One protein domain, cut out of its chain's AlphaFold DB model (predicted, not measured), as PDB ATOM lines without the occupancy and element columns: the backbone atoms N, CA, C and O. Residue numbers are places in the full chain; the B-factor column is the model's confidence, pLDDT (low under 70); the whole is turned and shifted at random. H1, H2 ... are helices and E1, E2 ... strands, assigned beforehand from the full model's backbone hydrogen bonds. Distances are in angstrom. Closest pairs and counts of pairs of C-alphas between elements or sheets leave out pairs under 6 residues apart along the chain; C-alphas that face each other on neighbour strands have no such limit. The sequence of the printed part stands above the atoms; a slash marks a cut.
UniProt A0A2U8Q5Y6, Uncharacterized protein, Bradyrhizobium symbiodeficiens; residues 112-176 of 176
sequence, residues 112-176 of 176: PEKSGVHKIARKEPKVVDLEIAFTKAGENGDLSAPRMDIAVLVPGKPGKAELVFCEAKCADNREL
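What this domain is: This is residues 112 to 176 of the 176 residues of an uncharacterized protein of Bradyrhizobium symbiodeficiens (UniProt A0A2U8Q5Y6). A strongly twisted sheet of three antiparallel strands has one helix, H1, over one face and its other face bare. The long link between E1 and E2, residues 134 to 146, runs out beyond the sheet as a narrow arm. The printed part has 65 residues, with one named helix and three named strands in the chain order H1, E1, E2, E3; the sheet's order is E1, E2, E3 and the class is mixed, helices and strands. The whole is loose, with a radius of gyration of the C-alphas of 14.5 A, and flat, spanning 41 by 35 by 19 A.

How they stand to each other: E2, residues 147 to 155, is the inner strand and bends by 53 degrees at residue 150. E1, residues 127 to 133, is its antiparallel neighbour, with N 128 and O 151 at 2.9 A, within hydrogen-bond range. E3, residues 161 to 166, is antiparallel to E2, with N 166 and O 150 at 2.8 A. The three form a meander, each strand the antiparallel neighbour of the one before, and E1 and E2, like E2 and E3, form a hairpin. H1, residues 112 to 123, is on the sheet at a height of 10.0 A, over E1 and E2, in two layers, a helix on one face of a sheet. It runs along the strands, at 25 degrees to E2 on the local plane. The closest C-alphas of H1 and E2 are those of Val 117 and Asp 149, 6.9 A apart. In H1, 7 of 8 O i to N i+4 pairs are within hydrogen-bond range.

Where its parts are: E2 is 23.2 A long, E3 15.7 A and E1 15.3 A. H1, 17.0 A long, begins at C-alpha 112 (25.695, -0.602, 49.435). E3 ends at C-alpha 166 (18.298, -15.018, 50.475).

The domain as a whole: The farthest C-alphas, of Asn 140 and Pro 158, are 42.4 A apart. The printed part has no cut. The link E1 to E2 is long; the others are tight. Residues 136 to 144 and 175 to 176 have pLDDT under 70.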
ATOM      1  N   PRO A 112      25.126   0.070  48.267       82.06
ATOM      2  CA  PRO A 112      25.695  -0.602  49.435       82.06
ATOM      3  C   PRO A 112      25.192  -2.046  49.577       82.06
ATOM      4  O   PRO A 112      26.000  -2.937  49.843       82.06
ATOM      5  N   GLU A 113      23.913  -2.300  49.283       81.69
ATOM      6  CA  GLU A 113      23.307  -3.641  49.310       81.69
ATOM      7  C   GLU A 113      23.983  -4.587  48.313       81.69
ATOM      8  O   GLU A 113      24.563  -5.599  48.707       81.69
ATOM      9  N   LYS A 114      24.051  -4.201  47.031       80.50
ATOM     10  CA  LYS A 114      24.737  -4.978  45.979       80.50
ATOM     11  C   LYS A 114      26.209  -5.230  46.292       80.50
ATOM     12  O   LYS A 114      26.739  -6.314  46.042       80.50
ATOM     13  N   SER A 115      26.870  -4.238  46.887       82.38
ATOM     14  CA  SER A 115      28.249  -4.377  47.352       82.38
ATOM     15  C   SER A 115      28.369  -5.403  48.485       82.38
ATOM     16  O   SER A 115      29.352  -6.144  48.531       82.38
ATOM     17  N   GLY A 116      27.389  -5.460  49.389       85.38
ATOM     18  CA  GLY A 116      27.268  -6.470  50.440       85.38
ATOM     19  C   GLY A 116      27.048  -7.873  49.873       85.38
ATOM     20  O   GLY A 116      27.846  -8.768  50.162       85.38
ATOM     21  N   VAL A 117      26.058  -8.038  48.991       86.19
ATOM     22  CA  VAL A 117      25.764  -9.294  48.272       86.19
ATOM     23  C   VAL A 117      27.017  -9.838  47.591       86.19
ATOM     24  O   VAL A 117      27.392 -10.994  47.783       86.19
ATOM     25  N   HIS A 118      27.744  -8.987  46.864       84.56
ATOM     26  CA  HIS A 118      28.974  -9.389  46.185       84.56
ATOM     27  C   HIS A 118      30.069  -9.867  47.155       84.56
ATOM     28  O   HIS A 118      30.792 -10.818  46.856       84.56
ATOM     29  N   LYS A 119      30.202  -9.239  48.331       87.19
ATOM     30  CA  LYS A 119      31.155  -9.684  49.363       87.19
ATOM     31  C   LYS A 119      30.779 -11.052  49.933       87.19
ATOM     32  O   LYS A 119      31.689 -11.839  50.186       87.19
ATOM     33  N   ILE A 120      29.486 -11.316  50.135       88.06
ATOM     34  CA  ILE A 120      28.979 -12.620  50.588       88.06
ATOM     35  C   ILE A 120      29.294 -13.674  49.526       88.06
ATOM     36  O   ILE A 120      29.978 -14.650  49.822       88.06
ATOM     37  N   ALA A 121      28.909 -13.417  48.273       85.81
ATOM     38  CA  ALA A 121      29.110 -14.329  47.151       85.81
ATOM     39  C   ALA A 121      30.573 -14.747  46.956       85.81
ATOM     40  O   ALA A 121      30.866 -15.911  46.716       85.81
ATOM     41  N   ARG A 122      31.518 -13.811  47.111       84.12
ATOM     42  CA  ARG A 122      32.952 -14.120  46.988       84.12
ATOM     43  C   ARG A 122      33.518 -14.967  48.130       84.12
ATOM     44  O   ARG A 122      34.616 -15.494  47.980       84.12
ATOM     45  N   LYS A 123      32.851 -15.020  49.285       89.00
ATOM     46  CA  LYS A 123      33.343 -15.705  50.492       89.00
ATOM     47  C   LYS A 123      32.608 -17.005  50.792       89.00
ATOM     48  O   LYS A 123      33.141 -17.822  51.533       89.00
ATOM     49  N   GLU A 124      31.407 -17.175  50.256       90.56
ATOM     50  CA  GLU A 124      30.559 -18.329  50.519       90.56
ATOM     51  C   GLU A 124      30.590 -19.294  49.321       90.56
ATOM     52  O   GLU A 124      29.878 -19.067  48.341       90.56
ATOM     53  N   PRO A 125      31.400 -20.372  49.367       87.75
ATOM     54  CA  PRO A 125      31.517 -21.328  48.262       87.75
ATOM     55  C   PRO A 125      30.217 -22.081  47.948       87.75
ATOM     56  O   PRO A 125      30.123 -22.707  46.897       87.75
ATOM     57  N   LYS A 126      29.219 -22.046  48.839       90.75
ATOM     58  CA  LYS A 126      27.901 -22.652  48.605       90.75
ATOM     59  C   LYS A 126      26.967 -21.787  47.749       90.75
ATOM     60  O   LYS A 126      25.880 -22.254  47.408       90.75
ATOM     61  N   VAL A 127      27.330 -20.535  47.448       88.50
ATOM     62  CA  VAL A 127      26.538 -19.680  46.553       88.50
ATOM     63  C   VAL A 127      26.586 -20.250  45.142       88.50
ATOM     64  O   VAL A 127      27.662 -20.439  44.579       88.50
ATOM     65  N   VAL A 128      25.410 -20.502  44.570       87.19
ATOM     66  CA  VAL A 128      25.271 -21.087  43.229       87.19
ATOM     67  C   VAL A 128      24.721 -20.114  42.194       87.19
ATOM     68  O   VAL A 128      24.965 -20.310  41.008       87.19
ATOM     69  N   ASP A 129      24.009 -19.066  42.619       83.44
ATOM     70  CA  ASP A 129      23.479 -18.036  41.721       83.44
ATOM     71  C   ASP A 129      23.296 -16.691  42.449       83.44
ATOM     72  O   ASP A 129      23.177 -16.642  43.679       83.44
ATOM     73  N   LEU A 130      23.283 -15.604  41.673       82.19
ATOM     74  CA  LEU A 130      23.068 -14.227  42.110       82.19
ATOM     75  C   LEU A 130      21.991 -13.546  41.257       82.19
ATOM     76  O   LEU A 130      22.042 -13.567  40.023       82.19
ATOM     77  N   GLU A 131      21.083 -12.841  41.927       79.12
ATOM     78  CA  GLU A 131      19.858 -12.248  41.372       79.12
ATOM     79  C   GLU A 131      18.984 -13.239  40.596       79.12
ATOM     80  O   GLU A 131      18.720 -13.079  39.397       79.12
ATOM     81  N   ILE A 132      18.525 -14.262  41.311       82.69
ATOM     82  CA  ILE A 132      17.625 -15.292  40.804       82.69
ATOM     83  C   ILE A 132      16.290 -14.643  40.493       82.69
ATOM     84  O   ILE A 132      15.629 -14.128  41.389       82.69
ATOM     85  N   ALA A 133      15.885 -14.688  39.228       80.50
ATOM     86  CA  ALA A 133      14.587 -14.204  38.795       80.50
ATOM     87  C   ALA A 133      13.567 -15.347  38.799       80.50
ATOM     88  O   ALA A 133      13.724 -16.335  38.081       80.50
ATOM     89  N   PHE A 134      12.484 -15.175  39.546       77.38
ATOM     90  CA  PHE A 134      11.325 -16.054  39.482       77.38
ATOM     91  C   PHE A 134      10.375 -15.502  38.430       77.38
ATOM     92  O   PHE A 134       9.538 -14.648  38.710       77.38
ATOM     93  N   THR A 135      10.533 -15.947  37.187       74.38
ATOM     94  CA  THR A 135       9.614 -15.551  36.119       74.38
ATOM     95  C   THR A 135       8.240 -16.140  36.393       74.38
ATOM     96  O   THR A 135       8.063 -17.359  36.329       74.38
ATOM     97  N   LYS A 136       7.263 -15.276  36.667       66.44
ATOM     98  CA  LYS A 136       5.855 -15.653  36.760       66.44
ATOM     99  C   LYS A 136       5.086 -14.893  35.686       66.44
ATOM    100  O   LYS A 136       5.114 -13.662  35.657       66.44
ATOM    101  N   ALA A 137       4.396 -15.626  34.817       58.56
ATOM    102  CA  ALA A 137       3.368 -15.028  33.975       58.56
ATOM    103  C   ALA A 137       2.229 -14.568  34.895       58.56
ATOM    104  O   ALA A 137       1.659 -15.382  35.627       58.56
ATOM    105  N   GLY A 138       1.956 -13.264  34.929       62.19
ATOM    106  CA  GLY A 138       0.781 -12.733  35.607       62.19
ATOM    107  C   GLY A 138      -0.501 -13.185  34.903       62.19
ATOM    108  O   GLY A 138      -0.480 -13.512  33.717       62.19
ATOM    109  N   GLU A 139      -1.627 -13.170  35.618       59.56
ATOM    110  CA  GLU A 139      -2.939 -13.548  35.061       59.56
ATOM    111  C   GLU A 139      -3.357 -12.660  33.873       59.56
ATOM    112  O   GLU A 139      -4.068 -13.117  32.983       59.56
ATOM    113  N   ASN A 140      -2.831 -11.430  33.799       65.44
ATOM    114  CA  ASN A 140      -3.084 -10.467  32.722       65.44
ATOM    115  C   ASN A 140      -2.054 -10.521  31.575       65.44
ATOM    116  O   ASN A 140      -2.074  -9.665  30.696       65.44
ATOM    117  N   GLY A 141      -1.120 -11.479  31.586       64.88
ATOM    118  CA  GLY A 141      -0.040 -11.569  30.593       64.88
ATOM    119  C   GLY A 141       1.184 -10.688  30.882       64.88
ATOM    120  O   GLY A 141       2.197 -10.822  30.195       64.88
ATOM    121  N   ASP A 142       1.143  -9.851  31.923       65.62
ATOM    122  CA  ASP A 142       2.311  -9.095  32.379       65.62
ATOM    123  C   ASP A 142       3.372 -10.032  32.970       65.62
ATOM    124  O   ASP A 142       3.109 -10.849  33.860       65.62
ATOM    125  N   LEU A 143       4.604  -9.909  32.481       63.09
ATOM    126  CA  LEU A 143       5.745 -10.645  33.013       63.09
ATOM    127  C   LEU A 143       6.263  -9.931  34.263       63.09
ATOM    128  O   LEU A 143       6.956  -8.919  34.172       63.09
ATOM    129  N   SER A 144       5.971 -10.495  35.436       65.06
ATOM    130  CA  SER A 144       6.667 -10.126  36.668       65.06
ATOM    131  C   SER A 144       7.866 -11.053  36.865       65.06
ATOM    132  O   SER A 144       7.776 -12.271  36.684       65.06
ATOM    133  N   ALA A 145       9.009 -10.474  37.215       71.62
ATOM    134  CA  ALA A 145      10.219 -11.223  37.530       71.62
ATOM    135  C   ALA A 145      10.754 -10.773  38.895       71.62
ATOM    136  O   ALA A 145      11.791 -10.104  38.931       71.62
ATOM    137  N   PRO A 146      10.040 -11.072  40.003       78.56
ATOM    138  CA  PRO A 146      10.583 -10.885  41.343       78.56
ATOM    139  C   PRO A 146      11.939 -11.581  41.447       78.56
ATOM    140  O   PRO A 146      12.132 -12.677  40.909       78.56
ATOM    141  N   ARG A 147      12.894 -10.907  42.086       81.94
ATOM    142  CA  ARG A 147      14.281 -11.364  42.172       81.94
ATOM    143  C   ARG A 147      14.702 -11.531  43.611       81.94
ATOM    144  O   ARG A 147      14.309 -10.704  44.416       81.94
ATOM    145  N   MET A 148      15.510 -12.555  43.871       87.44
ATOM    146  CA  MET A 148      16.218 -12.754  45.137       87.44
ATOM    147  C   MET A 148      17.715 -12.599  44.928       87.44
ATOM    148  O   MET A 148      18.248 -13.094  43.934       87.44
ATOM    149  N   ASP A 149      18.392 -11.948  45.867       87.31
ATOM    150  CA  ASP A 149      19.809 -11.613  45.737       87.31
ATOM    151  C   ASP A 149      20.729 -12.832  45.591       87.31
ATOM    152  O   ASP A 149      21.655 -12.803  44.776       87.31
ATOM    153  N   ILE A 150      20.508 -13.893  46.377       89.50
ATOM    154  CA  ILE A 150      21.437 -15.028  46.491       89.50
ATOM    155  C   ILE A 150      20.680 -16.356  46.534       89.50
ATOM    156  O   ILE A 150      19.681 -16.483  47.240       89.50
ATOM    157  N   ALA A 151      21.207 -17.373  45.849       90.56
ATOM    158  CA  ALA A 151      20.833 -18.770  46.046       90.56
ATOM    159  C   ALA A 151      22.022 -19.553  46.603       90.56
ATOM    160  O   ALA A 151      23.131 -19.493  46.064       90.56
ATOM    161  N   VAL A 152      21.784 -20.303  47.676       92.50
ATOM    162  CA  VAL A 152      22.801 -21.070  48.402       92.50
ATOM    163  C   VAL A 152      22.372 -22.528  48.491       92.50
ATOM    164  O   VAL A 152      21.231 -22.814  48.847       92.50
ATOM    165  N   LEU A 153      23.290 -23.456  48.214       92.50
ATOM    166  CA  LEU A 153      23.087 -24.871  48.525       92.50
ATOM    167  C   LEU A 153      23.478 -25.153  49.975       92.50
ATOM    168  O   LEU A 153      24.647 -25.040  50.346       92.50
ATOM    169  N   VAL A 154      22.518 -25.561  50.799       92.56
ATOM    170  CA  VAL A 154      22.768 -25.971  52.187       92.56
ATOM    171  C   VAL A 154      22.562 -27.481  52.352       92.56
ATOM    172  O   VAL A 154      21.725 -28.066  51.659       92.56
ATOM    173  N   PRO A 155      23.322 -28.152  53.238       90.31
ATOM    174  CA  PRO A 155      23.089 -29.562  53.535       90.31
ATOM    175  C   PRO A 155      21.684 -29.779  54.107       90.31
ATOM    176  O   PRO A 155      21.300 -29.106  55.062       90.31
ATOM    177  N   GLY A 156      20.940 -30.728  53.538       86.44
ATOM    178  CA  GLY A 156      19.659 -31.187  54.073       86.44
ATOM    179  C   GLY A 156      19.810 -32.518  54.816       86.44
ATOM    180  O   GLY A 156      20.842 -32.820  55.415       86.44
ATOM    181  N   LYS A 157      18.779 -33.370  54.736       89.81
ATOM    182  CA  LYS A 157      18.870 -34.781  55.167       89.81
ATOM    183  C   LYS A 157      20.015 -35.509  54.435       89.81
ATOM    184  O   LYS A 157      20.364 -35.099  53.330       89.81
ATOM    185  N   PRO A 158      20.558 -36.619  54.979       88.88
ATOM    186  CA  PRO A 158      21.611 -37.385  54.312       88.88
ATOM    187  C   PRO A 158      21.284 -37.673  52.839       88.88
ATOM    188  O   PRO A 158      20.201 -38.168  52.524       88.88
ATOM    189  N   GLY A 159      22.207 -37.316  51.943       88.12
ATOM    190  CA  GLY A 159      22.034 -37.445  50.491       88.12
ATOM    191  C   GLY A 159      21.157 -36.373  49.831       88.12
ATOM    192  O   GLY A 159      20.845 -36.503  48.650       88.12
ATOM    193  N   LYS A 160      20.746 -35.323  50.553       91.12
ATOM    194  CA  LYS A 160      19.946 -34.210  50.025       91.12
ATOM    195  C   LYS A 160      20.629 -32.866  50.274       91.12
ATOM    196  O   LYS A 160      21.294 -32.667  51.289       91.12
ATOM    197  N   ALA A 161      20.405 -31.934  49.357       90.94
ATOM    198  CA  ALA A 161      20.723 -30.523  49.521       90.94
ATOM    199  C   ALA A 161      19.433 -29.708  49.410       90.94
ATOM    200  O   ALA A 161      18.506 -30.101  48.698       90.94
ATOM    201  N   GLU A 162      19.382 -28.587  50.113       94.31
ATOM    202  CA  GLU A 162      18.300 -27.615  50.027       94.31
ATOM    203  C   GLU A 162      18.819 -26.362  49.323       94.31
ATOM    204  O   GLU A 162      19.948 -25.925  49.558       94.31
ATOM    205  N   LEU A 163      17.997 -25.802  48.436       92.50
ATOM    206  CA  LEU A 163      18.280 -24.529  47.790       92.50
ATOM    207  C   LEU A 163      17.592 -23.425  48.591       92.50
ATOM    208  O   LEU A 163      16.364 -23.369  48.641       92.50
ATOM    209  N   VAL A 164      18.387 -22.571  49.226       92.94
ATOM    210  CA  VAL A 164      17.904 -21.451  50.039       92.94
ATOM    211  C   VAL A 164      18.060 -20.164  49.249       92.94
ATOM    212  O   VAL A 164      19.134 -19.894  48.711       92.94
ATOM    213  N   PHE A 165      16.992 -19.372  49.199       91.25
ATOM    214  CA  PHE A 165      16.984 -18.051  48.581       91.25
ATOM    215  C   PHE A 165      17.076 -16.985  49.665       91.25
ATOM    216  O   PHE A 165      16.298 -17.001  50.619       91.25
ATOM    217  N   CYS A 166      18.031 -16.076  49.516       90.12
ATOM    218  CA  CYS A 166      18.298 -15.018  50.475       90.12
ATOM    219  C   CYS A 166      18.159 -13.655  49.800       90.12
ATOM    220  O   CYS A 166      18.628 -13.465  48.677       90.12
ATOM    221  N   GLU A 167      17.597 -12.710  50.542       89.12
ATOM    222  CA  GLU A 167      17.625 -11.279  50.249       89.12
ATOM    223  C   GLU A 167      18.569 -10.614  51.259       89.12
ATOM    224  O   GLU A 167      18.520 -10.920  52.454       89.12
ATOM    225  N   ALA A 168      19.448  -9.727  50.801       86.56
ATOM    226  CA  ALA A 168      20.362  -8.986  51.656       86.56
ATOM    227  C   ALA A 168      19.942  -7.516  51.722       86.56
ATOM    228  O   ALA A 168      19.968  -6.793  50.730       86.56
ATOM    229  N   LYS A 169      19.626  -7.047  52.929       86.31
ATOM    230  CA  LYS A 169      19.269  -5.650  53.190       86.31
ATOM    231  C   LYS A 169      20.336  -4.963  54.029       86.31
ATOM    232  O   LYS A 169      20.952  -5.584  54.901       86.31
ATOM    233  N   CYS A 170      20.571  -3.680  53.771       83.06
ATOM    234  CA  CYS A 170      21.365  -2.862  54.685       83.06
ATOM    235  C   CYS A 170      20.546  -2.543  55.945       83.06
ATOM    236  O   CYS A 170      19.336  -2.372  55.870       83.06
ATOM    237  N   ALA A 171      21.202  -2.463  57.108       82.25
ATOM    238  CA  ALA A 171      20.532  -2.250  58.398       82.25
ATOM    239  C   ALA A 171      19.793  -0.900  58.505       82.25
ATOM    240  O   ALA A 171      18.924  -0.734  59.352       82.25
ATOM    241  N   ASP A 172      20.158   0.065  57.665       80.69
ATOM    242  CA  ASP A 172      19.526   1.377  57.530       80.69
ATOM    243  C   ASP A 172      18.403   1.401  56.476       80.69
ATOM    244  O   ASP A 172      17.792   2.450  56.250       80.69
ATOM    245  N   ASN A 173      18.105   0.262  55.840       74.62
ATOM    246  CA  ASN A 173      16.975   0.142  54.934       74.62
ATOM    247  C   ASN A 173      15.664   0.199  55.738       74.62
ATOM    248  O   ASN A 173      15.446  -0.575  56.665       74.62
ATOM    249  N   ARG A 174      14.783   1.139  55.373       73.12
ATOM    250  CA  ARG A 174      13.493   1.385  56.039       73.12
ATOM    251  C   ARG A 174      12.448   0.295  55.786       73.12
ATOM    252  O   ARG A 174      11.392   0.342  56.404       73.12
ATOM    253  N   GLU A 175      12.717  -0.619  54.860       66.31
ATOM    254  CA  GLU A 175      11.857  -1.758  54.521       66.31
ATOM    255  C   GLU A 175      12.179  -3.026  55.338       66.31
ATOM    256  O   GLU A 175      11.617  -4.082  55.048       66.31
ATOM    257  N   LEU A 176      13.094  -2.938  56.317       55.75
ATOM    258  CA  LEU A 176      13.363  -4.002  57.297       55.75
ATOM    259  C   LEU A 176      12.213  -4.206  58.290       55.75
ATOM    260  O   LEU A 176      11.615  -3.200  58.734       55.75
TER     261      LEU A 176